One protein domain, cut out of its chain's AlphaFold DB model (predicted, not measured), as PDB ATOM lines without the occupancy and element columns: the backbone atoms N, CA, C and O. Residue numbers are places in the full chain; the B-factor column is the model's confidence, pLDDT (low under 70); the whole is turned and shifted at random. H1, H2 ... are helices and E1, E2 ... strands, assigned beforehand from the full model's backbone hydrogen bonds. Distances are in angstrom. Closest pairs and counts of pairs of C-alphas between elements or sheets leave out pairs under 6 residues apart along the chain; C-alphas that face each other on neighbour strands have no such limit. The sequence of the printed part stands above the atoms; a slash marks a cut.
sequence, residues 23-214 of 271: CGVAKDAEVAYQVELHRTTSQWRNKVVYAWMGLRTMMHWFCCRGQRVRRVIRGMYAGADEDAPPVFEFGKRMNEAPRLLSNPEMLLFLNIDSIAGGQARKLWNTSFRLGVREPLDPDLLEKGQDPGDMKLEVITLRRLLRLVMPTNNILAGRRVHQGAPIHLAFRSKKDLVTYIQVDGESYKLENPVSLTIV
ATOM      1  N   CYS A  23     -21.243  12.320  49.894       96.56
ATOM      2  CA  CYS A  23     -20.362  12.339  51.052       96.56
ATOM      3  C   CYS A  23     -18.918  12.606  50.610       96.56
ATOM      4  O   CYS A  23     -18.403  11.967  49.691       96.56
ATOM      5  N   GLY A  24     -18.251  13.558  51.257       95.38
ATOM      6  CA  GLY A  24     -16.842  13.875  51.047       95.38
ATOM      7  C   GLY A  24     -16.003  13.509  52.266       95.38
ATOM      8  O   GLY A  24     -16.413  13.741  53.398       95.38
ATOM      9  N   VAL A  25     -14.805  12.962  52.049       95.81
ATOM     10  CA  VAL A  25     -13.873  12.593  53.128       95.81
ATOM     11  C   VAL A  25     -12.517  13.267  52.927       95.81
ATOM     12  O   VAL A  25     -11.981  13.314  51.815       95.81
ATOM     13  N   ALA A  26     -11.929  13.725  54.037       92.50
ATOM     14  CA  ALA A  26     -10.664  14.450  54.135       92.50
ATOM     15  C   ALA A  26     -10.740  15.904  53.643       92.50
ATOM     16  O   ALA A  26     -11.413  16.718  54.268       92.50
ATOM     17  N   LYS A  27     -10.002  16.281  52.589       89.38
ATOM     18  CA  LYS A  27      -9.702  17.702  52.335       89.38
ATOM     19  C   LYS A  27     -10.915  18.551  51.936       89.38
ATOM     20  O   LYS A  27     -10.932  19.734  52.256       89.38
ATOM     21  N   ASP A  28     -11.894  17.964  51.251       87.62
ATOM     22  CA  ASP A  28     -13.156  18.638  50.898       87.62
ATOM     23  C   ASP A  28     -13.931  19.021  52.163       87.62
ATOM     24  O   ASP A  28     -14.164  20.196  52.440       87.62
ATOM     25  N   ALA A  29     -14.166  18.020  53.009       90.81
ATOM     26  CA  ALA A  29     -14.838  18.173  54.285       90.81
ATOM     27  C   ALA A  29     -14.107  19.096  55.268       90.81
ATOM     28  O   ALA A  29     -14.748  19.819  56.021       90.81
ATOM     29  N   GLU A  30     -12.770  19.110  55.260       90.88
ATOM     30  CA  GLU A  30     -11.988  20.046  56.076       90.88
ATOM     31  C   GLU A  30     -12.308  21.493  55.693       90.88
ATOM     32  O   GLU A  30     -12.521  22.330  56.564       90.88
ATOM     33  N   VAL A  31     -12.367  21.796  54.393       86.44
ATOM     34  CA  VAL A  31     -12.698  23.148  53.931       86.44
ATOM     35  C   VAL A  31     -14.138  23.498  54.261       86.44
ATOM     36  O   VAL A  31     -14.382  24.597  54.752       86.44
ATOM     37  N   ALA A  32     -15.074  22.578  54.049       86.31
ATOM     38  CA  ALA A  32     -16.470  22.813  54.385       86.31
ATOM     39  C   ALA A  32     -16.672  23.052  55.893       86.31
ATOM     40  O   ALA A  32     -17.322  24.027  56.263       86.31
ATOM     41  N   TYR A  33     -16.004  22.277  56.756       90.31
ATOM     42  CA  TYR A  33     -15.998  22.487  58.208       90.31
ATOM     43  C   TYR A  33     -15.428  23.860  58.586       90.31
ATOM     44  O   TYR A  33     -16.031  24.598  59.359       90.31
ATOM     45  N   GLN A  34     -14.292  24.251  57.999       87.62
ATOM     46  CA  GLN A  34     -13.703  25.568  58.253       87.62
ATOM     47  C   GLN A  34     -14.606  26.716  57.799       87.62
ATOM     48  O   GLN A  34     -14.625  27.765  58.439       87.62
ATOM     49  N   VAL A  35     -15.362  26.544  56.715       84.19
ATOM     50  CA  VAL A  35     -16.339  27.553  56.298       84.19
ATOM     51  C   VAL A  35     -17.526  27.604  57.256       84.19
ATOM     52  O   VAL A  35     -17.967  28.703  57.582       84.19
ATOM     53  N   GLU A  36     -17.999  26.459  57.748       84.75
ATOM     54  CA  GLU A  36     -19.088  26.407  58.727       84.75
ATOM     55  C   GLU A  36     -18.733  27.173  60.006       84.75
ATOM     56  O   GLU A  36     -19.508  28.015  60.453       84.75
ATOM     57  N   LEU A  37     -17.509  26.990  60.518       84.12
ATOM     58  CA  LEU A  37     -16.999  27.717  61.689       84.12
ATOM     59  C   LEU A  37     -17.020  29.243  61.528       84.12
ATOM     60  O   LEU A  37     -17.087  29.975  62.512       84.12
ATOM     61  N   HIS A  38     -16.943  29.732  60.291       82.44
ATOM     62  CA  HIS A  38     -16.920  31.159  59.974       82.44
ATOM     63  C   HIS A  38     -18.214  31.620  59.291       82.44
ATOM     64  O   HIS A  38     -18.254  32.713  58.715       82.44
ATOM     65  N   ARG A  39     -19.276  30.805  59.326       77.94
ATOM     66  CA  ARG A  39     -20.552  31.135  58.699       77.94
ATOM     67  C   ARG A  39     -21.190  32.324  59.416       77.94
ATOM     68  O   ARG A  39     -21.449  32.324  60.615       77.94
ATOM     69  N   THR A  40     -21.479  33.352  58.636       81.25
ATOM     70  CA  THR A  40     -22.172  34.568  59.061       81.25
ATOM     71  C   THR A  40     -23.662  34.500  58.714       81.25
ATOM     72  O   THR A  40     -24.116  33.638  57.958       81.25
ATOM     73  N   THR A  41     -24.448  35.443  59.227       82.56
ATOM     74  CA  THR A  41     -25.884  35.558  58.929       82.56
ATOM     75  C   THR A  41     -26.181  36.093  57.521       82.56
ATOM     76  O   THR A  41     -27.294  35.934  57.028       82.56
ATOM     77  N   SER A  42     -25.204  36.714  56.851       80.69
ATOM     78  CA  SER A  42     -25.379  37.310  55.523       80.69
ATOM     79  C   SER A  42     -24.892  36.368  54.423       80.69
ATOM     80  O   SER A  42     -23.750  35.907  54.438       80.69
ATOM     81  N   GLN A  43     -25.734  36.130  53.415       76.19
ATOM     82  CA  GLN A  43     -25.399  35.266  52.279       76.19
ATOM     83  C   GLN A  43     -24.189  35.777  51.485       76.19
ATOM     84  O   GLN A  43     -23.326  34.990  51.098       76.19
ATOM     85  N   TRP A  44     -24.097  37.090  51.264       76.56
ATOM     86  CA  TRP A  44     -22.966  37.688  50.555       76.56
ATOM     87  C   TRP A  44     -21.663  37.528  51.343       76.56
ATOM     88  O   TRP A  44     -20.648  37.103  50.795       76.56
ATOM     89  N   ARG A  45     -21.706  37.756  52.660       78.44
ATOM     90  CA  ARG A  45     -20.542  37.533  53.528       78.44
ATOM     91  C   ARG A  45     -20.133  36.065  53.559       78.44
ATOM     92  O   ARG A  45     -18.944  35.783  53.491       78.44
ATOM     93  N   ASN A  46     -21.086  35.136  53.562       75.19
ATOM     94  CA  ASN A  46     -20.778  33.707  53.475       75.19
ATOM     95  C   ASN A  46     -20.050  33.367  52.177       75.19
ATOM     96  O   ASN A  46     -19.064  32.639  52.212       75.19
ATOM     97  N   LYS A  47     -20.465  33.945  51.046       75.75
ATOM     98  CA  LYS A  47     -19.758  33.784  49.766       75.75
ATOM     99  C   LYS A  47     -18.315  34.298  49.841       75.75
ATOM    100  O   LYS A  47     -17.406  33.614  49.377       75.75
ATOM    101  N   VAL A  48     -18.090  35.453  50.472       80.25
ATOM    102  CA  VAL A  48     -16.738  35.996  50.694       80.25
ATOM    103  C   VAL A  48     -15.916  35.091  51.614       80.25
ATOM    104  O   VAL A  48     -14.763  34.809  51.304       80.25
ATOM    105  N   VAL A  49     -16.502  34.576  52.699       78.44
ATOM    106  CA  VAL A  49     -15.847  33.608  53.593       78.44
ATOM    107  C   VAL A  49     -15.458  32.342  52.829       78.44
ATOM    108  O   VAL A  49     -14.320  31.902  52.950       78.44
ATOM    109  N   TYR A  50     -16.341  31.797  51.984       69.88
ATOM    110  CA  TYR A  50     -16.025  30.660  51.110       69.88
ATOM    111  C   TYR A  50     -14.837  30.962  50.191       69.88
ATOM    112  O   TYR A  50     -13.889  30.176  50.130       69.88
ATOM    113  N   ALA A  51     -14.855  32.105  49.499       74.75
ATOM    114  CA  ALA A  51     -13.778  32.502  48.597       74.75
ATOM    115  C   ALA A  51     -12.446  32.686  49.346       74.75
ATOM    116  O   ALA A  51     -11.412  32.166  48.921       74.75
ATOM    117  N   TRP A  52     -12.481  33.361  50.495       80.19
ATOM    118  CA  TRP A  52     -11.316  33.599  51.341       80.19
ATOM    119  C   TRP A  52     -10.751  32.308  51.933       80.19
ATOM    120  O   TRP A  52      -9.541  32.101  51.896       80.19
ATOM    121  N   MET A  53     -11.595  31.403  52.432       79.44
ATOM    122  CA  MET A  53     -11.150  30.106  52.952       79.44
ATOM    123  C   MET A  53     -10.602  29.211  51.841       79.44
ATOM    124  O   MET A  53      -9.590  28.535  52.045       79.44
ATOM    125  N   GLY A  54     -11.196  29.255  50.646       70.19
ATOM    126  CA  GLY A  54     -10.657  28.604  49.453       70.19
ATOM    127  C   GLY A  54      -9.267  29.134  49.093       70.19
ATOM    128  O   GLY A  54      -8.335  28.348  48.899       70.19
ATOM    129  N   LEU A  55      -9.093  30.459  49.092       76.44
ATOM    130  CA  LEU A  55      -7.809  31.114  48.834       76.44
ATOM    131  C   LEU A  55      -6.776  30.812  49.926       76.44
ATOM    132  O   LEU A  55      -5.644  30.449  49.622       76.44
ATOM    133  N   ARG A  56      -7.154  30.881  51.205       78.38
ATOM    134  CA  ARG A  56      -6.280  30.533  52.332       78.38
ATOM    135  C   ARG A  56      -5.851  29.074  52.262       78.38
ATOM    136  O   ARG A  56      -4.681  28.774  52.484       78.38
ATOM    137  N   THR A  57      -6.763  28.170  51.916       69.81
ATOM    138  CA  THR A  57      -6.441  26.753  51.708       69.81
ATOM    139  C   THR A  57      -5.466  26.583  50.544       69.81
ATOM    140  O   THR A  57      -4.523  25.800  50.656       69.81
ATOM    141  N   MET A  58      -5.636  27.351  49.464       65.75
ATOM    142  CA  MET A  58      -4.695  27.392  48.343       65.75
ATOM    143  C   MET A  58      -3.311  27.911  48.772       65.75
ATOM    144  O   MET A  58      -2.306  27.302  48.420       65.75
ATOM    145  N   MET A  59      -3.232  28.983  49.564       68.44
ATOM    146  CA  MET A  59      -1.954  29.531  50.040       68.44
ATOM    147  C   MET A  59      -1.262  28.598  51.041       68.44
ATOM    148  O   MET A  59      -0.073  28.321  50.917       68.44
ATOM    149  N   HIS A  60      -2.008  28.037  51.993       66.81
ATOM    150  CA  HIS A  60      -1.485  27.063  52.949       66.81
ATOM    151  C   HIS A  60      -1.000  25.784  52.249       66.81
ATOM    152  O   HIS A  60      -0.049  25.151  52.698       66.81
ATOM    153  N   TRP A  61      -1.602  25.420  51.116       61.22
ATOM    154  CA  TRP A  61      -1.164  24.298  50.285       61.22
ATOM    155  C   TRP A  61       0.219  24.510  49.651       61.22
ATOM    156  O   TRP A  61       0.965  23.539  49.517       61.22
ATOM    157  N   PHE A  62       0.606  25.749  49.321       60.22
ATOM    158  CA  PHE A  62       1.970  26.034  48.853       60.22
ATOM    159  C   PHE A  62       3.025  25.779  49.941       60.22
ATOM    160  O   PHE A  62       4.138  25.367  49.618       60.22
ATOM    161  N   CYS A  63       2.672  25.949  51.218       59.22
ATOM    162  CA  CYS A  63       3.618  25.848  52.334       59.22
ATOM    163  C   CYS A  63       3.535  24.523  53.114       59.22
ATOM    164  O   CYS A  63       4.525  24.094  53.707       59.22
ATOM    165  N   CYS A  64       2.388  23.839  53.123       58.44
ATOM    166  CA  CYS A  64       2.145  22.697  54.003       58.44
ATOM    167  C   CYS A  64       1.585  21.481  53.251       58.44
ATOM    168  O   CYS A  64       0.610  21.550  52.504       58.44
ATOM    169  N   ARG A  65       2.170  20.300  53.512       66.75
ATOM    170  CA  ARG A  65       1.644  19.010  53.036       66.75
ATOM    171  C   ARG A  65       0.306  18.712  53.724       66.75
ATOM    172  O   ARG A  65       0.300  18.146  54.816       66.75
ATOM    173  N   GLY A  66      -0.796  19.048  53.057       71.38
ATOM    174  CA  GLY A  66      -2.160  18.776  53.517       71.38
ATOM    175  C   GLY A  66      -2.451  17.298  53.821       71.38
ATOM    176  O   GLY A  66      -1.676  16.390  53.484       71.38
ATOM    177  N   GLN A  67      -3.586  17.060  54.478       82.44
ATOM    178  CA  GLN A  67      -4.103  15.721  54.740       82.44
ATOM    179  C   GLN A  67      -4.344  14.982  53.413       82.44
ATOM    180  O   GLN A  67      -4.868  15.543  52.456       82.44
ATOM    181  N   ARG A  68      -3.900  13.723  53.335       91.19
ATOM    182  CA  ARG A  68      -4.092  12.855  52.163       91.19
ATOM    183  C   ARG A  68      -4.854  11.613  52.571       91.19
ATOM    184  O   ARG A  68      -4.638  11.125  53.682       91.19
ATOM    185  N   VAL A  69      -5.605  11.038  51.637       94.19
ATOM    186  CA  VAL A  69      -6.396   9.816  51.847       94.19
ATOM    187  C   VAL A  69      -5.554   8.707  52.482       94.19
ATOM    188  O   VAL A  69      -5.928   8.175  53.521       94.19
ATOM    189  N   ARG A  70      -4.337   8.446  51.978       94.56
ATOM    190  CA  ARG A  70      -3.438   7.411  52.531       94.56
ATOM    191  C   ARG A  70      -3.073   7.610  54.008       94.56
ATOM    192  O   ARG A  70      -2.707   6.640  54.672       94.56
ATOM    193  N   ARG A  71      -3.074   8.847  54.518       93.31
ATOM    194  CA  ARG A  71      -2.714   9.149  55.916       93.31
ATOM    195  C   ARG A  71      -3.859   8.884  56.890       93.31
ATOM    196  O   ARG A  71      -3.566   8.719  58.070       93.31
ATOM    197  N   VAL A  72      -5.088   8.849  56.385       95.31
ATOM    198  CA  VAL A  72      -6.332   8.783  57.160       95.31
ATOM    199  C   VAL A  72      -6.984   7.419  57.016       95.31
ATOM    200  O   VAL A  72      -7.260   6.759  58.007       95.31
ATOM    201  N   ILE A  73      -7.170   6.978  55.775       96.38
ATOM    202  CA  ILE A  73      -7.868   5.747  55.427       96.38
ATOM    203  C   ILE A  73      -6.852   4.602  55.370       96.38
ATOM    204  O   ILE A  73      -5.728   4.757  54.870       96.38
ATOM    205  N   ARG A  74      -7.239   3.453  55.927       96.12
ATOM    206  CA  ARG A  74      -6.518   2.180  55.844       96.12
ATOM    207  C   ARG A  74      -6.952   1.399  54.607       96.12
ATOM    208  O   ARG A  74      -6.077   0.938  53.880       96.12
ATOM    209  N   GLY A  75      -8.251   1.327  54.333       96.88
ATOM    210  CA  GLY A  75      -8.806   0.646  53.165       96.88
ATOM    211  C   GLY A  75     -10.273   0.990  52.925       96.88
ATOM    212  O   GLY A  75     -10.904   1.642  53.758       96.88
ATOM    213  N   MET A  76     -10.779   0.567  51.770       98.06
ATOM    214  CA  MET A  76     -12.184   0.652  51.380       98.06
ATOM    215  C   MET A  76     -12.629  -0.692  50.809       98.06
ATOM    216  O   MET A  76     -11.886  -1.286  50.026       98.06
ATOM    217  N   TYR A  77     -13.837  -1.125  51.152       98.12
ATOM    218  CA  TYR A  77     -14.367  -2.452  50.853       98.12
ATOM    219  C   TYR A  77     -15.760  -2.342  50.229       98.12
ATOM    220  O   TYR A  77     -16.541  -1.455  50.588       98.12
ATOM    221  N   ALA A  78     -16.050  -3.224  49.274       97.75
ATOM    222  CA  ALA A  78     -17.322  -3.288  48.558       97.75
ATOM    223  C   ALA A  78     -18.351  -4.109  49.359       97.75
ATOM    224  O   ALA A  78     -18.762  -5.192  48.945       97.75
ATOM    225  N   GLY A  79     -18.702  -3.615  50.546       97.56
ATOM    226  CA  GLY A  79     -19.615  -4.259  51.485       97.56
ATOM    227  C   GLY A  79     -19.892  -3.387  52.711       97.56
ATOM    228  O   GLY A  79     -19.545  -2.208  52.729       97.56
ATOM    229  N   ALA A  80     -20.538  -3.954  53.730       96.56
ATOM    230  CA  ALA A  80     -20.867  -3.241  54.971       96.56
ATOM    231  C   ALA A  80     -19.736  -3.269  56.020       96.56
ATOM    232  O   ALA A  80     -19.770  -2.495  56.982       96.56
ATOM    233  N   ASP A  81     -18.737  -4.128  55.813       96.81
ATOM    234  CA  ASP A  81     -17.640  -4.428  56.732       96.81
ATOM    235  C   ASP A  81     -16.326  -4.711  55.972       96.81
ATOM    236  O   ASP A  81     -16.229  -4.536  54.754       96.81
ATOM    237  N   GLU A  82     -15.285  -5.091  56.717       95.00
ATOM    238  CA  GLU A  82     -13.944  -5.379  56.193       95.00
ATOM    239  C   GLU A  82     -13.790  -6.786  55.591       95.00
ATOM    240  O   GLU A  82     -12.761  -7.053  54.967       95.00
ATOM    241  N   ASP A  83     -14.773  -7.676  55.769       95.75
ATOM    242  CA  ASP A  83     -14.738  -9.041  55.222       95.75
ATOM    243  C   ASP A  83     -15.118  -9.057  53.731       95.75
ATOM    244  O   ASP A  83     -14.841 -10.015  53.002       95.75
ATOM    245  N   ALA A  84     -15.725  -7.971  53.252       97.00
ATOM    246  CA  ALA A  84     -16.061  -7.771  51.855       97.00
ATOM    247  C   ALA A  84     -14.823  -7.555  50.955       97.00
ATOM    248  O   ALA A  84     -13.758  -7.141  51.418       97.00
ATOM    249  N   PRO A  85     -14.946  -7.765  49.626       96.69
ATOM    250  CA  PRO A  85     -13.834  -7.576  48.701       96.69
ATOM    251  C   PRO A  85     -13.225  -6.162  48.790       96.69
ATOM    252  O   PRO A  85     -13.955  -5.166  48.697       96.69
ATOM    253  N   PRO A  86     -11.891  -6.034  48.934       96.88
ATOM    254  CA  PRO A  86     -11.250  -4.734  49.051       96.88
ATOM    255  C   PRO A  86     -11.281  -4.005  47.708       96.88
ATOM    256  O   PRO A  86     -10.757  -4.481  46.702       96.88
ATOM    257  N   VAL A  87     -11.822  -2.789  47.703       97.19
ATOM    258  CA  VAL A  87     -11.686  -1.865  46.572       97.19
ATOM    259  C   VAL A  87     -10.277  -1.285  46.530       97.19
ATOM    260  O   VAL A  87      -9.710  -1.105  45.456       97.19
ATOM    261  N   PHE A  88      -9.711  -0.957  47.694       96.69
ATOM    262  CA  PHE A  88      -8.284  -0.693  47.846       96.69
ATOM    263  C   PHE A  88      -7.843  -0.820  49.302       96.69
ATOM    264  O   PHE A  88      -8.610  -0.540  50.220       96.69
ATOM    265  N   GLU A  89      -6.560  -1.100  49.521       95.25
ATOM    266  CA  GLU A  89      -5.964  -1.087  50.860       95.25
ATOM    267  C   GLU A  89      -4.547  -0.502  50.876       95.25
ATOM    268  O   GLU A  89      -3.773  -0.586  49.918       95.25
ATOM    269  N   PHE A  90      -4.173   0.089  52.010       91.38
ATOM    270  CA  PHE A  90      -2.832   0.598  52.257       91.38
ATOM    271  C   PHE A  90      -2.100  -0.246  53.301       91.38
ATOM    272  O   PHE A  90      -2.368  -0.127  54.494       91.38
ATOM    273  N   GLY A  91      -1.052  -0.955  52.882       78.50
ATOM    274  CA  GLY A  91      -0.084  -1.571  53.798       78.50
ATOM    275  C   GLY A  91      -0.067  -3.098  53.816       78.50
ATOM    276  O   GLY A  91       0.871  -3.643  54.389       78.50
ATOM    277  N   LYS A  92      -1.010  -3.783  53.155       69.75
ATOM    278  CA  LYS A  92      -0.853  -5.216  52.858       69.75
ATOM    279  C   LYS A  92       0.241  -5.437  51.800       69.75
ATOM    280  O   LYS A  92       0.611  -4.509  51.065       69.75
ATOM    281  N   ARG A  93       0.822  -6.645  51.780       66.19
ATOM    282  CA  ARG A  93       1.886  -7.029  50.830       66.19
ATOM    283  C   ARG A  93       1.392  -6.838  49.392       66.19
ATOM    284  O   ARG A  93       0.196  -6.801  49.138       66.19
ATOM    285  N   MET A  94       2.325  -6.655  48.452       54.56
ATOM    286  CA  MET A  94       2.067  -6.094  47.113       54.56
ATOM    287  C   MET A  94       0.978  -6.779  46.260       54.56
ATOM    288  O   MET A  94       0.588  -6.159  45.277       54.56
ATOM    289  N   ASN A  95       0.479  -7.963  46.631       61.00
ATOM    290  CA  ASN A  95      -0.322  -8.826  45.758       61.00
ATOM    291  C   ASN A  95      -1.720  -9.195  46.297       61.00
ATOM    292  O   ASN A  95      -2.390  -9.998  45.664       61.00
ATOM    293  N   GLU A  96      -2.160  -8.678  47.448       80.12
ATOM    294  CA  GLU A  96      -3.411  -9.154  48.084       80.12
ATOM    295  C   GLU A  96      -4.628  -8.246  47.857       80.12
ATOM    296  O   GLU A  96      -5.758  -8.712  47.950       80.12
ATOM    297  N   ALA A  97      -4.422  -6.958  47.563       87.00
ATOM    298  CA  ALA A  97      -5.514  -6.004  47.394       87.00
ATOM    299  C   ALA A  97      -5.175  -4.923  46.356       87.00
ATOM    300  O   ALA A  97      -4.008  -4.502  46.264       87.00
ATOM    301  N   PRO A  98      -6.180  -4.399  45.629       93.56
ATOM    302  CA  PRO A  98      -5.963  -3.302  44.702       93.56
ATOM    303  C   PRO A  98      -5.373  -2.062  45.380       93.56
ATOM    304  O   PRO A  98      -5.579  -1.773  46.563       93.56
ATOM    305  N   ARG A  99      -4.623  -1.275  44.607       92.94
ATOM    306  CA  ARG A  99      -3.936  -0.078  45.110       92.94
ATOM    307  C   ARG A  99      -4.594   1.200  44.645       92.94
ATOM    308  O   ARG A  99      -4.739   1.404  43.442       92.94
ATOM    309  N   LEU A 100      -4.828   2.117  45.582       95.38
ATOM    310  CA  LEU A 100      -5.230   3.479  45.257       95.38
ATOM    311  C   LEU A 100      -4.077   4.255  44.596       95.38
ATOM    312  O   LEU A 100      -2.976   4.387  45.142       95.38
ATOM    313  N   LEU A 101      -4.337   4.800  43.413       93.62
ATOM    314  CA  LEU A 101      -3.392   5.543  42.591       93.62
ATOM    315  C   LEU A 101      -3.287   7.009  43.026       93.62
ATOM    316  O   LEU A 101      -4.216   7.612  43.554       93.62
ATOM    317  N   SER A 102      -2.152   7.640  42.717       86.50
ATOM    318  CA  SER A 102      -1.916   9.094  42.814       86.50
ATOM    319  C   SER A 102      -1.965   9.755  44.202       86.50
ATOM    320  O   SER A 102      -1.683  10.950  44.282       86.50
ATOM    321  N   ASN A 103      -2.221   8.995  45.275       89.56
ATOM    322  CA  ASN A 103      -2.270   9.475  46.664       89.56
ATOM    323  C   ASN A 103      -3.123  10.759  46.815       89.56
ATOM    324  O   ASN A 103      -2.564  11.834  47.065       89.56
ATOM    325  N   PRO A 104      -4.445  10.649  46.595       93.81
ATOM    326  CA  PRO A 104      -5.353  11.785  46.496       93.81
ATOM    327  C   PRO A 104      -5.540  12.521  47.828       93.81
ATOM    328  O   PRO A 104      -5.227  12.002  48.905       93.81
ATOM    329  N   GLU A 105      -6.049  13.749  47.740       92.31
ATOM    330  CA  GLU A 105      -6.339  14.611  48.895       92.31
ATOM    331  C   GLU A 105      -7.731  14.339  49.476       92.31
ATOM    332  O   GLU A 105      -7.936  14.528  50.671       92.31
ATOM    333  N   MET A 106      -8.661  13.845  48.657       92.12
ATOM    334  CA  MET A 106     -10.030  13.542  49.074       92.12
ATOM    335  C   MET A 106     -10.618  12.357  48.313       92.12
ATOM    336  O   MET A 106     -10.176  12.015  47.206       92.12
ATOM    337  N   LEU A 107     -11.637  11.780  48.934       96.06
ATOM    338  CA  LEU A 107     -12.506  10.744  48.401       96.06
ATOM    339  C   LEU A 107     -13.930  11.306  48.404       96.06
ATOM    340  O   LEU A 107     -14.323  11.920  49.396       96.06
ATOM    341  N   LEU A 108     -14.662  11.133  47.307       96.00
ATOM    342  CA  LEU A 108     -16.060  11.544  47.200       96.00
ATOM    343  C   LEU A 108     -16.913  10.325  46.855       96.00
ATOM    344  O   LEU A 108     -16.534   9.538  45.984       96.00
ATOM    345  N   PHE A 109     -18.051  10.224  47.526       97.50
ATOM    346  CA  PHE A 109     -19.125   9.267  47.299       97.50
ATOM    347  C   PHE A 109     -20.307  10.044  46.747       97.50
ATOM    348  O   PHE A 109     -20.819  10.927  47.429       97.50
ATOM    349  N   LEU A 110     -20.697   9.771  45.513       96.31
ATOM    350  CA  LEU A 110     -21.715  10.529  44.803       96.31
ATOM    351  C   LEU A 110     -22.959   9.659  44.638       96.31
ATOM    352  O   LEU A 110     -22.850   8.527  44.181       96.31
ATOM    353  N   ASN A 111     -24.119  10.204  44.996       96.19
ATOM    354  CA  ASN A 111     -25.421   9.678  44.587       96.19
ATOM    355  C   ASN A 111     -25.932  10.400  43.323       96.19
ATOM    356  O   ASN A 111     -26.694   9.847  42.540       96.19
ATOM    357  N   ILE A 112     -25.495  11.649  43.111       93.62
ATOM    358  CA  ILE A 112     -25.767  12.437  41.901       93.62
ATOM    359  C   ILE A 112     -24.481  13.019  41.308       93.62
ATOM    360  O   ILE A 112     -23.509  13.273  42.018       93.62
ATOM    361  N   ASP A 113     -24.468  13.286  40.000       90.00
ATOM    362  CA  ASP A 113     -23.268  13.696  39.259       90.00
ATOM    363  C   ASP A 113     -23.048  15.209  39.355       90.00
ATOM    364  O   ASP A 113     -22.832  15.924  38.363       90.00
ATOM    365  N   SER A 114     -23.207  15.733  40.569       86.50
ATOM    366  CA  SER A 114     -23.049  17.142  40.846       86.50
ATOM    367  C   SER A 114     -22.719  17.421  42.303       86.50
ATOM    368  O   SER A 114     -23.354  16.888  43.206       86.50
ATOM    369  N   ILE A 115     -21.762  18.322  42.519       83.69
ATOM    370  CA  ILE A 115     -21.414  18.835  43.847       83.69
ATOM    371  C   ILE A 115     -21.339  20.366  43.841       83.69
ATOM    372  O   ILE A 115     -21.433  21.010  42.788       83.69
ATOM    373  N   ALA A 116     -21.160  20.947  45.033       76.31
ATOM    374  CA  ALA A 116     -20.989  22.386  45.243       76.31
ATOM    375  C   ALA A 116     -22.118  23.231  44.619       76.31
ATOM    376  O   ALA A 116     -21.870  24.168  43.862       76.31
ATOM    377  N   GLY A 117     -23.376  22.860  44.882       73.00
ATOM    378  CA  GLY A 117     -24.542  23.611  44.402       73.00
ATOM    379  C   GLY A 117     -24.684  23.640  42.876       73.00
ATOM    380  O   GLY A 117     -25.201  24.607  42.324       73.00
ATOM    381  N   GLY A 118     -24.194  22.616  42.171       74.44
ATOM    382  CA  GLY A 118     -24.330  22.541  40.717       74.44
ATOM    383  C   GLY A 118     -23.172  23.138  39.925       74.44
ATOM    384  O   GLY A 118     -23.282  23.197  38.701       74.44
ATOM    385  N   GLN A 119     -22.097  23.584  40.582       70.38
ATOM    386  CA  GLN A 119     -20.928  24.183  39.923       70.38
ATOM    387  C   GLN A 119     -20.024  23.126  39.279       70.38
ATOM    388  O   GLN A 119     -19.580  23.277  38.143       70.38
ATOM    389  N   ALA A 120     -19.812  22.010  39.972       77.50
ATOM    390  CA  ALA A 120     -19.103  20.856  39.439       77.50
ATOM    391  C   ALA A 120     -20.133  19.829  38.964       77.50
ATOM    392  O   ALA A 120     -20.585  18.991  39.742       77.50
ATOM    393  N   ARG A 121     -20.554  19.939  37.700       81.50
ATOM    394  CA  ARG A 121     -21.464  18.984  37.044       81.50
ATOM    395  C   ARG A 121     -20.671  17.934  36.284       81.50
ATOM    396  O   ARG A 121     -19.591  18.232  35.779       81.50
ATOM    397  N   LYS A 122     -21.275  16.763  36.099       85.94
ATOM    398  CA  LYS A 122     -20.742  15.680  35.268       85.94
ATOM    399  C   LYS A 122     -19.404  15.115  35.763       85.94
ATOM    400  O   LYS A 122     -18.648  14.572  34.972       85.94
ATOM    401  N   LEU A 123     -19.086  15.267  37.044       88.31
ATOM    402  CA  LEU A 123     -17.814  14.880  37.641       88.31
ATOM    403  C   LEU A 123     -17.466  13.389  37.427       88.31
ATOM    404  O   LEU A 123     -16.327  13.078  37.072       88.31
ATOM    405  N   TRP A 124     -18.422  12.470  37.582       92.44
ATOM    406  CA  TRP A 124     -18.282  11.055  37.230       92.44
ATOM    407  C   TRP A 124     -18.096  10.876  35.726       92.44
ATOM    408  O   TRP A 124     -17.126  10.252  35.280       92.44
ATOM    409  N   ASN A 125     -18.991  11.462  34.931       89.38
ATOM    410  CA  ASN A 125     -18.998  11.317  33.476       89.38
ATOM    411  C   ASN A 125     -17.765  11.938  32.790       89.38
ATOM    412  O   ASN A 125     -17.352  11.472  31.735       89.38
ATOM    413  N   THR A 126     -17.117  12.935  33.398       88.50
ATOM    414  CA  THR A 126     -15.861  13.535  32.913       88.50
ATOM    415  C   THR A 126     -14.609  12.889  33.509       88.50
ATOM    416  O   THR A 126     -13.489  13.276  33.168       88.50
ATOM    417  N   SER A 127     -14.753  11.903  34.401       90.81
ATOM    418  CA  SER A 127     -13.633  11.178  35.009       90.81
ATOM    419  C   SER A 127     -13.235   9.961  34.169       90.81
ATOM    420  O   SER A 127     -13.674   8.847  34.416       90.81
ATOM    421  N   PHE A 128     -12.335  10.155  33.207       91.00
ATOM    422  CA  PHE A 128     -11.868   9.118  32.264       91.00
ATOM    423  C   PHE A 128     -10.640   8.323  32.751       91.00
ATOM    424  O   PHE A 128      -9.881   7.768  31.958       91.00
ATOM    425  N   ARG A 129     -10.348   8.329  34.056       94.94
ATOM    426  CA  ARG A 129      -9.154   7.679  34.620       94.94
ATOM    427  C   ARG A 129      -9.519   6.805  35.798       94.94
ATOM    428  O   ARG A 129     -10.287   7.227  36.655       94.94
ATOM    429  N   LEU A 130      -8.860   5.658  35.908       97.06
ATOM    430  CA  LEU A 130      -8.952   4.825  37.098       97.06
ATOM    431  C   LEU A 130      -8.173   5.443  38.268       97.06
ATOM    432  O   LEU A 130      -7.098   6.053  38.120       97.06
ATOM    433  N   GLY A 131      -8.769   5.312  39.445       96.44
ATOM    434  CA  GLY A 131      -8.240   5.679  40.754       96.44
ATOM    435  C   GLY A 131      -7.615   4.497  41.475       96.44
ATOM    436  O   GLY A 131      -6.924   4.707  42.465       96.44
ATOM    437  N   VAL A 132      -7.786   3.286  40.949       96.44
ATOM    438  CA  VAL A 132      -7.222   2.035  41.460       96.44
ATOM    439  C   VAL A 132      -6.483   1.292  40.347       96.44
ATOM    440  O   VAL A 132      -6.790   1.482  39.173       96.44
ATOM    441  N   ARG A 133      -5.456   0.512  40.700       94.19
ATOM    442  CA  ARG A 133      -4.640  -0.235  39.722       94.19
ATOM    443  C   ARG A 133      -5.394  -1.416  39.100       94.19
ATOM    444  O   ARG A 133      -5.247  -1.653  37.910       94.19
ATOM    445  N   GLU A 134      -6.169  -2.118  39.915       94.12
ATOM    446  CA  GLU A 134      -6.905  -3.339  39.575       94.12
ATOM    447  C   GLU A 134      -8.338  -3.148  40.088       94.12
ATOM    448  O   GLU A 134      -8.627  -3.506  41.229       94.12
ATOM    449  N   PRO A 135      -9.210  -2.442  39.347       96.19
ATOM    450  CA  PRO A 135     -10.576  -2.232  39.805       96.19
ATOM    451  C   PRO A 135     -11.298  -3.580  39.922       96.19
ATOM    452  O   PRO A 135     -11.108  -4.456  39.084       96.19
ATOM    453  N   LEU A 136     -12.154  -3.724  40.941       95.88
ATOM    454  CA  LEU A 136     -13.036  -4.895  41.073       95.88
ATOM    455  C   LEU A 136     -13.942  -5.072  39.847       95.88
ATOM    456  O   LEU A 136     -14.332  -6.179  39.502       95.88
ATOM    457  N   ASP A 137     -14.267  -3.952  39.213       96.38
ATOM    458  CA  ASP A 137     -15.077  -3.862  38.015       96.38
ATOM    459  C   ASP A 137     -14.188  -3.420  36.839       96.38
ATOM    460  O   ASP A 137     -13.764  -2.258  36.810       96.38
ATOM    461  N   PRO A 138     -13.850  -4.318  35.898       96.56
ATOM    462  CA  PRO A 138     -12.938  -3.998  34.800       96.56
ATOM    463  C   PRO A 138     -13.498  -2.912  33.868       96.56
ATOM    464  O   PRO A 138     -12.727  -2.100  33.354       96.56
ATOM    465  N   ASP A 139     -14.825  -2.819  33.752       97.19
ATOM    466  CA  ASP A 139     -15.518  -1.919  32.823       97.19
ATOM    467  C   ASP A 139     -15.913  -0.582  33.481       97.19
ATOM    468  O   ASP A 139     -16.722   0.186  32.958       97.19
ATOM    469  N   LEU A 140     -15.327  -0.250  34.640       97.00
ATOM    470  CA  LEU A 140     -15.689   0.921  35.453       97.00
ATOM    471  C   LEU A 140     -15.640   2.261  34.689       97.00
ATOM    472  O   LEU A 140     -16.336   3.218  35.042       97.00
ATOM    473  N   LEU A 141     -14.791   2.376  33.664       96.06
ATOM    474  CA  LEU A 141     -14.686   3.589  32.843       96.06
ATOM    475  C   LEU A 141     -15.839   3.749  31.846       96.06
ATOM    476  O   LEU A 141     -16.113   4.871  31.426       96.06
ATOM    477  N   GLU A 142     -16.507   2.660  31.485       96.06
ATOM    478  CA  GLU A 142     -17.578   2.642  30.486       96.06
ATOM    479  C   GLU A 142     -18.947   2.907  31.118       96.06
ATOM    480  O   GLU A 142     -19.881   3.342  30.446       96.06
ATOM    481  N   LYS A 143     -19.065   2.717  32.436       95.62
ATOM    482  CA  LYS A 143     -20.325   2.895  33.159       95.62
ATOM    483  C   LYS A 143     -20.725   4.365  33.275       95.62
ATOM    484  O   LYS A 143     -19.936   5.220  33.691       95.62
ATOM    485  N   GLY A 144     -21.972   4.665  32.931       94.50
ATOM    486  CA  GLY A 144     -22.612   5.934  33.273       94.50
ATOM    487  C   GLY A 144     -22.966   5.991  34.759       94.50
ATOM    488  O   GLY A 144     -22.890   4.979  35.453       94.50
ATOM    489  N   GLN A 145     -23.345   7.172  35.239       93.56
ATOM    490  CA  GLN A 145     -24.046   7.281  36.517       93.56
ATOM    491  C   GLN A 145     -25.555   7.208  36.274       93.56
ATOM    492  O   GLN A 145     -26.060   7.872  35.362       93.56
ATOM    493  N   ASP A 146     -26.254   6.485  37.144       93.62
ATOM    494  CA  ASP A 146     -27.709   6.504  37.263       93.62
ATOM    495  C   ASP A 146     -28.115   6.541  38.751       93.62
ATOM    496  O   ASP A 146     -28.013   5.519  39.422       93.62
ATOM    497  N   PRO A 147     -28.622   7.671  39.285       91.69
ATOM    498  CA  PRO A 147     -29.061   7.767  40.684       91.69
ATOM    499  C   PRO A 147     -30.184   6.786  41.072       91.69
ATOM    500  O   PRO A 147     -30.498   6.633  42.252       91.69
ATOM    501  N   GLY A 148     -30.849   6.167  40.089       92.56
ATOM    502  CA  GLY A 148     -31.895   5.171  40.295       92.56
ATOM    503  C   GLY A 148     -31.391   3.730  40.399       92.56
ATOM    504  O   GLY A 148     -32.185   2.855  40.740       92.56
ATOM    505  N   ASP A 149     -30.107   3.465  40.134       94.69
ATOM    506  CA  ASP A 149     -29.565   2.101  40.044       94.69
ATOM    507  C   ASP A 149     -29.117   1.502  41.388       94.69
ATOM    508  O   ASP A 149     -28.602   0.380  41.428       94.69
ATOM    509  N   MET A 150     -29.347   2.236  42.483       94.56
ATOM    510  CA  MET A 150     -29.025   1.853  43.861       94.56
ATOM    511  C   MET A 150     -27.520   1.710  44.130       94.56
ATOM    512  O   MET A 150     -27.128   1.091  45.125       94.56
ATOM    513  N   LYS A 151     -26.663   2.279  43.277       96.31
ATOM    514  CA  LYS A 151     -25.212   2.302  43.465       96.31
ATOM    515  C   LYS A 151     -24.734   3.698  43.835       96.31
ATOM    516  O   LYS A 151     -25.426   4.693  43.661       96.31
ATOM    517  N   LEU A 152     -23.520   3.751  44.377       96.88
ATOM    518  CA  LEU A 152     -22.808   4.994  44.635       96.88
ATOM    519  C   LEU A 152     -21.533   5.033  43.811       96.88
ATOM    520  O   LEU A 152     -20.772   4.063  43.767       96.88
ATOM    521  N   GLU A 153     -21.260   6.181  43.209       97.56
ATOM    522  CA  GLU A 153     -20.009   6.423  42.514       97.56
ATOM    523  C   GLU A 153     -18.942   6.896  43.488       97.56
ATOM    524  O   GLU A 153     -19.089   7.904  44.179       97.56
ATOM    525  N   VAL A 154     -17.805   6.208  43.486       97.94
ATOM    526  CA  VAL A 154     -16.645   6.597  44.280       97.94
ATOM    527  C   VAL A 154     -15.579   7.169  43.373       97.94
ATOM    528  O   VAL A 154     -15.082   6.503  42.459       97.94
ATOM    529  N   ILE A 155     -15.157   8.394  43.662       96.50
ATOM    530  CA  ILE A 155     -14.089   9.064  42.930       96.50
ATOM    531  C   ILE A 155     -13.048   9.649  43.867       96.50
ATOM    532  O   ILE A 155     -13.297   9.968  45.027       96.50
ATOM    533  N   THR A 156     -11.858   9.859  43.325       95.69
ATOM    534  CA  THR A 156     -10.796  10.586  44.015       95.69
ATOM    535  C   THR A 156     -10.399  11.836  43.273       95.69
ATOM    536  O   THR A 156     -10.353  11.878  42.039       95.69
ATOM    537  N   LEU A 157     -10.029  12.848  44.052       91.19
ATOM    538  CA  LEU A 157      -9.475  14.085  43.536       91.19
ATOM    539  C   LEU A 157      -8.109  14.328  44.154       91.19
ATOM    540  O   LEU A 157      -7.894  14.268  45.366       91.19
ATOM    541  N   ARG A 158      -7.143  14.596  43.275       87.56
ATOM    542  CA  ARG A 158      -5.766  14.867  43.692       87.56
ATOM    543  C   ARG A 158      -5.611  16.260  44.301       87.56
ATOM    544  O   ARG A 158      -4.673  16.453  45.060       87.56
ATOM    545  N   ARG A 159      -6.448  17.218  43.896       80.50
ATOM    546  CA  ARG A 159      -6.365  18.623  44.306       80.50
ATOM    547  C   ARG A 159      -7.763  19.207  44.431       80.50
ATOM    548  O   ARG A 159      -8.489  19.183  43.437       80.50
ATOM    549  N   LEU A 160      -8.073  19.792  45.587       73.81
ATOM    550  CA  LEU A 160      -9.327  20.527  45.814       73.81
ATOM    551  C   LEU A 160      -9.543  21.629  44.776       73.81
ATOM    552  O   LEU A 160     -10.652  21.815  44.290       73.81
ATOM    553  N   LEU A 161      -8.465  22.308  44.374       65.94
ATOM    554  CA  LEU A 161      -8.544  23.442  43.456       65.94
ATOM    555  C   LEU A 161      -9.224  23.107  42.125       65.94
ATOM    556  O   LEU A 161      -9.834  23.983  41.530       65.94
ATOM    557  N   ARG A 162      -9.164  21.849  41.670       64.06
ATOM    558  CA  ARG A 162      -9.866  21.463  40.442       64.06
ATOM    559  C   ARG A 162     -11.374  21.660  40.561       64.06
ATOM    560  O   ARG A 162     -11.973  22.020  39.562       64.06
ATOM    561  N   LEU A 163     -11.954  21.481  41.750       63.44
ATOM    562  CA  LEU A 163     -13.382  21.701  41.990       63.44
ATOM    563  C   LEU A 163     -13.772  23.178  41.935       63.44
ATOM    564  O   LEU A 163     -14.832  23.500  41.414       63.44
ATOM    565  N   VAL A 164     -12.922  24.062  42.462       63.38
ATOM    566  CA  VAL A 164     -13.236  25.495  42.617       63.38
ATOM    567  C   VAL A 164     -12.858  26.303  41.375       63.38
ATOM    568  O   VAL A 164     -13.543  27.250  41.015       63.38
ATOM    569  N   MET A 165     -11.768  25.923  40.712       61.81
ATOM    570  CA  MET A 165     -11.255  26.568  39.507       61.81
ATOM    571  C   MET A 165     -11.067  25.494  38.433       61.81
ATOM    572  O   MET A 165      -9.949  24.987  38.265       61.81
ATOM    573  N   PRO A 166     -12.141  25.091  37.728       57.81
ATOM    574  CA  PRO A 166     -12.042  24.142  36.631       57.81
ATOM    575  C   PRO A 166     -11.270  24.787  35.474       57.81
ATOM    576  O   PRO A 166     -11.836  25.361  34.550       57.81
ATOM    577  N   THR A 167      -9.942  24.708  35.517       50.28
ATOM    578  CA  THR A 167      -9.102  25.125  34.400       50.28
ATOM    579  C   THR A 167      -9.273  24.097  33.278       50.28
ATOM    580  O   THR A 167      -8.822  22.956  33.371       50.28
ATOM    581  N   ASN A 168      -9.978  24.499  32.217       48.22
ATOM    582  CA  ASN A 168     -10.110  23.802  30.930       48.22
ATOM    583  C   ASN A 168     -10.980  22.533  30.891       48.22
ATOM    584  O   ASN A 168     -10.509  21.522  30.381       48.22
ATOM    585  N   ASN A 169     -12.238  22.557  31.362       48.69
ATOM    586  CA  ASN A 169     -13.245  21.478  31.177       48.69
ATOM    587  C   ASN A 169     -12.830  20.053  31.618       48.69
ATOM    588  O   ASN A 169     -13.597  19.104  31.487       48.69
ATOM    589  N   ILE A 170     -11.632  19.881  32.172       55.12
ATOM    590  CA  ILE A 170     -11.065  18.607  32.593       55.12
ATOM    591  C   ILE A 170     -11.110  18.609  34.115       55.12
ATOM    592  O   ILE A 170     -10.095  18.676  34.819       55.12
ATOM    593  N   LEU A 171     -12.332  18.509  34.636       61.41
ATOM    594  CA  LEU A 171     -12.570  18.105  36.012       61.41
ATOM    595  C   LEU A 171     -12.246  16.605  36.129       61.41
ATOM    596  O   LEU A 171     -13.113  15.750  36.252       61.41
ATOM    597  N   ALA A 172     -10.962  16.270  35.981       69.62
ATOM    598  CA  ALA A 172     -10.492  14.892  35.939       69.62
ATOM    599  C   ALA A 172     -10.311  14.369  37.361       69.62
ATOM    600  O   ALA A 172      -9.192  14.377  37.906       69.62
ATOM    601  N   GLY A 173     -11.426  13.931  37.941       88.81
ATOM    602  CA  GLY A 173     -11.419  12.921  38.984       88.81
ATOM    603  C   GLY A 173     -10.889  11.591  38.459       88.81
ATOM    604  O   GLY A 173     -10.592  11.413  37.272       88.81
ATOM    605  N   ARG A 174     -10.691  10.659  39.383       95.00
ATOM    606  CA  ARG A 174     -10.356   9.277  39.058       95.00
ATOM    607  C   ARG A 174     -11.403   8.352  39.660       95.00
ATOM    608  O   ARG A 174     -11.594   8.401  40.875       95.00
ATOM    609  N   ARG A 175     -12.033   7.517  38.834       96.94
ATOM    610  CA  ARG A 175     -13.055   6.544  39.237       96.94
ATOM    611  C   ARG A 175     -12.431   5.420  40.048       96.94
ATOM    612  O   ARG A 175     -11.431   4.841  39.630       96.94
ATOM    613  N   VAL A 176     -12.984   5.146  41.219       97.81
ATOM    614  CA  VAL A 176     -12.480   4.136  42.156       97.81
ATOM    615  C   VAL A 176     -13.394   2.920  42.172       97.81
ATOM    616  O   VAL A 176     -12.894   1.803  42.102       97.81
ATOM    617  N   HIS A 177     -14.706   3.136  42.257       98.12
ATOM    618  CA  HIS A 177     -15.706   2.077  42.355       98.12
ATOM    619  C   HIS A 177     -17.095   2.615  42.006       98.12
ATOM    620  O   HIS A 177     -17.311   3.823  42.078       98.12
ATOM    621  N   GLN A 178     -18.011   1.723  41.639       98.00
ATOM    622  CA  GLN A 178     -19.437   2.002  41.516       98.00
ATOM    623  C   GLN A 178     -20.191   0.845  42.174       98.00
ATOM    624  O   GLN A 178     -20.110  -0.291  41.704       98.00
ATOM    625  N   GLY A 179     -20.881   1.122  43.275       97.62
ATOM    626  CA  GLY A 179     -21.566   0.097  44.057       97.62
ATOM    627  C   GLY A 179     -21.987   0.588  45.435       97.62
ATOM    628  O   GLY A 179     -21.584   1.658  45.877       97.62
ATOM    629  N   ALA A 180     -22.825  -0.198  46.099       96.25
ATOM    630  CA  ALA A 180     -23.197  -0.039  47.499       96.25
ATOM    631  C   ALA A 180     -23.594  -1.424  48.050       96.25
ATOM    632  O   ALA A 180     -24.088  -2.249  47.277       96.25
ATOM    633  N   PRO A 181     -23.412  -1.706  49.353       98.12
ATOM    634  CA  PRO A 181     -22.866  -0.826  50.391       98.12
ATOM    635  C   PRO A 181     -21.347  -0.620  50.281       98.12
ATOM    636  O   PRO A 181     -20.658  -1.351  49.570       98.12
ATOM    637  N   ILE A 182     -20.836   0.404  50.969       98.25
ATOM    638  CA  ILE A 182     -19.403   0.717  51.018       98.25
ATOM    639  C   ILE A 182     -18.944   0.861  52.465       98.25
ATOM    640  O   ILE A 182     -19.545   1.611  53.234       98.25
ATOM    641  N   HIS A 183     -17.821   0.227  52.793       98.38
ATOM    642  CA  HIS A 183     -17.166   0.339  54.088       98.38
ATOM    643  C   HIS A 183     -15.791   0.996  53.950       98.38
ATOM    644  O   HIS A 183     -14.966   0.597  53.128       98.38
ATOM    645  N   LEU A 184     -15.526   2.003  54.777       98.06
ATOM    646  CA  LEU A 184     -14.232   2.653  54.934       98.06
ATOM    647  C   LEU A 184     -13.651   2.317  56.300       98.06
ATOM    648  O   LEU A 184     -14.223   2.680  57.326       98.06
ATOM    649  N   ALA A 185     -12.455   1.732  56.307       97.44
ATOM    650  CA  ALA A 185     -11.682   1.544  57.525       97.44
ATOM    651  C   ALA A 185     -10.655   2.667  57.672       97.44
ATOM    652  O   ALA A 185      -9.816   2.889  56.785       97.44
ATOM    653  N   PHE A 186     -10.666   3.355  58.808       96.75
ATOM    654  CA  PHE A 186      -9.672   4.372  59.130       96.75
ATOM    655  C   PHE A 186      -8.402   3.737  59.704       96.75
ATOM    656  O   PHE A 186      -8.344   2.560  60.069       96.75
ATOM    657  N   ARG A 187      -7.311   4.501  59.736       95.50
ATOM    658  CA  ARG A 187      -6.085   4.058  60.399       95.50
ATOM    659  C   ARG A 187      -6.246   4.161  61.909       95.50
ATOM    660  O   ARG A 187      -6.520   5.237  62.417       95.50
ATOM    661  N   SER A 188      -5.900   3.092  62.619       92.50
ATOM    662  CA  SER A 188      -5.717   3.155  64.069       92.50
ATOM    663  C   SER A 188      -4.423   3.909  64.396       92.50
ATOM    664  O   SER A 188      -3.320   3.362  64.338       92.50
ATOM    665  N   LYS A 189      -4.544   5.216  64.624       91.00
ATOM    666  CA  LYS A 189      -3.473   6.093  65.100       91.00
ATOM    667  C   LYS A 189      -4.015   6.926  66.242       91.00
ATOM    668  O   LYS A 189      -5.096   7.490  66.113       91.00
ATOM    669  N   LYS A 190      -3.223   7.043  67.305       86.88
ATOM    670  CA  LYS A 190      -3.479   8.013  68.364       86.88
ATOM    671  C   LYS A 190      -3.500   9.416  67.744       86.88
ATOM    672  O   LYS A 190      -2.623   9.734  66.939       86.88
ATOM    673  N   ASP A 191      -4.520  10.194  68.081       91.12
ATOM    674  CA  ASP A 191      -4.720  11.580  67.643       91.12
ATOM    675  C   ASP A 191      -4.986  11.728  66.131       91.12
ATOM    676  O   ASP A 191      -4.618  12.725  65.499       91.12
ATOM    677  N   LEU A 192      -5.628  10.730  65.510       93.62
ATOM    678  CA  LEU A 192      -6.083  10.863  64.128       93.62
ATOM    679  C   LEU A 192      -7.281  11.814  64.066       93.62
ATOM    680  O   LEU A 192      -8.390  11.436  64.416       93.62
ATOM    681  N   VAL A 193      -7.083  13.012  63.527       94.19
ATOM    682  CA  VAL A 193      -8.184  13.922  63.187       94.19
ATOM    683  C   VAL A 193      -8.457  13.852  61.696       94.19
ATOM    684  O   VAL A 193      -7.526  13.936  60.893       94.19
ATOM    685  N   THR A 194      -9.717  13.736  61.298       95.19
ATOM    686  CA  THR A 194     -10.138  13.923  59.906       95.19
ATOM    687  C   THR A 194     -11.505  14.584  59.844       95.19
ATOM    688  O   THR A 194     -12.067  14.956  60.868       95.19
ATOM    689  N   TYR A 195     -12.008  14.777  58.634       95.19
ATOM    690  CA  TYR A 195     -13.242  15.489  58.381       95.19
ATOM    691  C   TYR A 195     -14.073  14.690  57.391       95.19
ATOM    692  O   TYR A 195     -13.528  14.113  56.439       95.19
ATOM    693  N   ILE A 196     -15.378  14.679  57.623       96.25
ATOM    694  CA  ILE A 196     -16.364  14.190  56.666       96.25
ATOM    695  C   ILE A 196     -17.396  15.280  56.419       96.25
ATOM    696  O   ILE A 196     -17.654  16.110  57.286       96.25
ATOM    697  N   GLN A 197     -17.960  15.291  55.224       94.62
ATOM    698  CA  GLN A 197     -19.071  16.149  54.869       94.62
ATOM    699  C   GLN A 197     -20.155  15.273  54.268       94.62
ATOM    700  O   GLN A 197     -19.854  14.429  53.427       94.62
ATOM    701  N   VAL A 198     -21.393  15.483  54.685       95.88
ATOM    702  CA  VAL A 198     -22.575  14.807  54.155       95.88
ATOM    703  C   VAL A 198     -23.556  15.896  53.752       95.88
ATOM    704  O   VAL A 198     -23.954  16.702  54.582       95.88
ATOM    705  N   ASP A 199     -23.860  16.002  52.458       93.94
ATOM    706  CA  ASP A 199     -24.857  16.937  51.909       93.94
ATOM    707  C   ASP A 199     -24.729  18.420  52.318       93.94
ATOM    708  O   ASP A 199     -25.694  19.180  52.281       93.94
ATOM    709  N   GLY A 200     -23.518  18.873  52.653       90.12
ATOM    710  CA  GLY A 200     -23.266  20.260  53.073       90.12
ATOM    711  C   GLY A 200     -23.060  20.430  54.576       90.12
ATOM    712  O   GLY A 200     -22.530  21.458  54.992       90.12
ATOM    713  N   GLU A 201     -23.388  19.419  55.373       91.94
ATOM    714  CA  GLU A 201     -23.067  19.365  56.796       91.94
ATOM    715  C   GLU A 201     -21.679  18.769  56.986       91.94
ATOM    716  O   GLU A 201     -21.343  17.753  56.379       91.94
ATOM    717  N   SER A 202     -20.850  19.410  57.806       92.75
ATOM    718  CA  SER A 202     -19.450  19.025  57.982       92.75
ATOM    719  C   SER A 202     -19.170  18.615  59.416       92.75
ATOM    720  O   SER A 202     -19.589  19.283  60.355       92.75
ATOM    721  N   TYR A 203     -18.395  17.550  59.572       93.69
ATOM    722  CA  TYR A 203     -18.098  16.928  60.851       93.69
ATOM    723  C   TYR A 203     -16.587  16.769  60.998       93.69
ATOM    724  O   TYR A 203     -15.909  16.250  60.104       93.69
ATOM    725  N   LYS A 204     -16.055  17.185  62.149       94.12
ATOM    726  CA  LYS A 204     -14.697  16.852  62.580       94.12
ATOM    727  C   LYS A 204     -14.750  15.532  63.340       94.12
ATOM    728  O   LYS A 204     -15.477  15.410  64.318       94.12
ATOM    729  N   LEU A 205     -13.963  14.559  62.901       93.94
ATOM    730  CA  LEU A 205     -13.876  13.244  63.521       93.94
ATOM    731  C   LEU A 205     -12.531  13.087  64.220       93.94
ATOM    732  O   LEU A 205     -11.479  13.305  63.609       93.94
ATOM    733  N   GLU A 206     -12.565  12.653  65.475       94.19
ATOM    734  CA  GLU A 206     -11.379  12.337  66.265       94.19
ATOM    735  C   GLU A 206     -11.310  10.831  66.505       94.19
ATOM    736  O   GLU A 206     -12.241  10.220  67.016       94.19
ATOM    737  N   ASN A 207     -10.197  10.228  66.097       94.38
ATOM    738  CA  ASN A 207      -9.937   8.792  66.132       94.38
ATOM    739  C   ASN A 207     -11.077   7.930  65.540       94.38
ATOM    740  O   ASN A 207     -11.469   6.944  66.168       94.38
ATOM    741  N   PRO A 208     -11.614   8.258  64.341       95.62
ATOM    742  CA  PRO A 208     -12.665   7.443  63.740       95.62
ATOM    743  C   PRO A 208     -12.156   6.024  63.473       95.62
ATOM    744  O   PRO A 208     -10.998   5.831  63.095       95.62
ATOM    745  N   VAL A 209     -13.035   5.037  63.651       95.75
ATOM    746  CA  VAL A 209     -12.729   3.618  63.406       95.75
ATOM    747  C   VAL A 209     -13.157   3.227  61.997       95.75
ATOM    748  O   VAL A 209     -12.338   2.760  61.202       95.75
ATOM    749  N   SER A 210     -14.418   3.488  61.663       96.88
ATOM    750  CA  SER A 210     -14.995   3.165  60.364       96.88
ATOM    751  C   SER A 210     -16.044   4.185  59.925       96.88
ATOM    752  O   SER A 210     -16.503   5.015  60.710       96.88
ATOM    753  N   LEU A 211     -16.392   4.133  58.644       97.69
ATOM    754  CA  LEU A 211     -17.564   4.779  58.066       97.69
ATOM    755  C   LEU A 211     -18.201   3.795  57.085       97.69
ATOM    756  O   LEU A 211     -17.514   3.291  56.201       97.69
ATOM    757  N   THR A 212     -19.497   3.536  57.230       98.00
ATOM    758  CA  THR A 212     -20.243   2.668  56.314       98.00
ATOM    759  C   THR A 212     -21.351   3.478  55.658       98.00
ATOM    760  O   THR A 212     -22.109   4.161  56.342       98.00
ATOM    761  N   ILE A 213     -21.454   3.393  54.334       97.75
ATOM    762  CA  ILE A 213     -22.539   3.992  53.562       97.75
ATOM    763  C   ILE A 213     -23.420   2.860  53.047       97.75
ATOM    764  O   ILE A 213     -22.971   2.000  52.284       97.75
ATOM    765  N   VAL A 214     -24.678   2.866  53.478       96.88
ATOM    766  CA  VAL A 214     -25.686   1.875  53.095       96.88
ATOM    767  C   VAL A 214     -26.872   2.565  52.444       96.88
ATOM    768  O   VAL A 214     -27.276   3.656  52.850       96.88
TER     769      VAL A 214
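This is residues 23 to 214 of the 271 residues of the protein "Hypothetical protein" of Pyrodinium bahamense (UniProt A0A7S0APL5). A sandwich of two antiparallel sheets makes the core, a strongly twisted sheet of six strands partly face to face with a smaller sheet of four, their strands nearly aligned. H1 crosses the face of the larger sheet that is turned away from the smaller one, and the long helix H2 packs on H1 farther out with residues 49 to 57. The 192 printed residues, under half of them in named elements, run E1 H1 H2 H3 E2 E3 E4 E5 H4 E6 E7 E8 E9 E10, four helices and ten strands, class mixed. The sheet orders are E6 E5 E4 E1 E8 E9 and E3 E2 E7 E10. The whole is compact, with a radius of gyration of the C-alphas of 16.3 A and spans of 49 by 39 by 30 A.

E1, residues 23 to 26, has two antiparallel neighbours: E4, residues 106 to 110, with N 25 and O 107 at 2.9 A, and E8, residues 193 to 198, with N 24 and O 197 at 2.8 A. H1, residues 27 to 37, is on this sheet at a height of 7.3 A, over E8 and E9, residues 201 to 206, and runs across the strands, at 83 degrees to E8 on the local plane. H2, residues 43 to 63, touches H1 with residues 49 to 57 alone, at a steep tilt of 45 degrees, opposite ways; the closest C-alphas, of Val 35 and Tyr 50, are 6.1 A apart. H3, residues 69 to 72, is on the opposite face from H1, at a height of 6.0 A, over none of the strands, and only grazes the second sheet. There E2, residues 73 to 77, forms a hairpin with E3, residues 86 to 89, N 76 and O 88 at 2.9 A, and is antiparallel to E7, residues 182 to 186, N 77 and O 183 at 2.9 A. E10, residues 210 to 213, is an edge strand beside E7, N 184 and O 211 at 2.8 A. In the first sheet E5, residues 152 to 157, forms a hairpin with E4, N 108 and O 155 at 2.9 A, and E6, residues 174 to 179, is the edge strand beside E5, N 154 and O 177 at 2.8 A. E8 and E9 are a hairpin, N 196 and O 203 at 3.0 A. H4, residues 161 to 164, is close to H2 but not clearly touching, the closest C-alphas, of Met 58 and Leu 161, 7.4 A apart. Every O i to N i+4 pair is within hydrogen-bond range in H1 and 16 of 17 in H2; H3 and H4 are too short for one.

E1 begins at C-alpha 23, (-20.362, 12.339, 51.052). H2 is 30.5 A long, ending at C-alpha 63, (3.618, 25.848, 52.334); E8 is 17.0 A and H1 15.5 A. E10 ends at C-alpha 213, (-22.539, 3.992, 53.562).

The farthest C-alphas, of Ser 42 and Asn 95, are 53.4 A apart. The printed part has no cut. The links E3 to E4, 16 residues, and E4 to E5, 41 residues, are long. Mean pLDDT of the printed part is 87.0; residue 50 and residues 57 to 65, 92 to 95 and 161 to 172 are under 70.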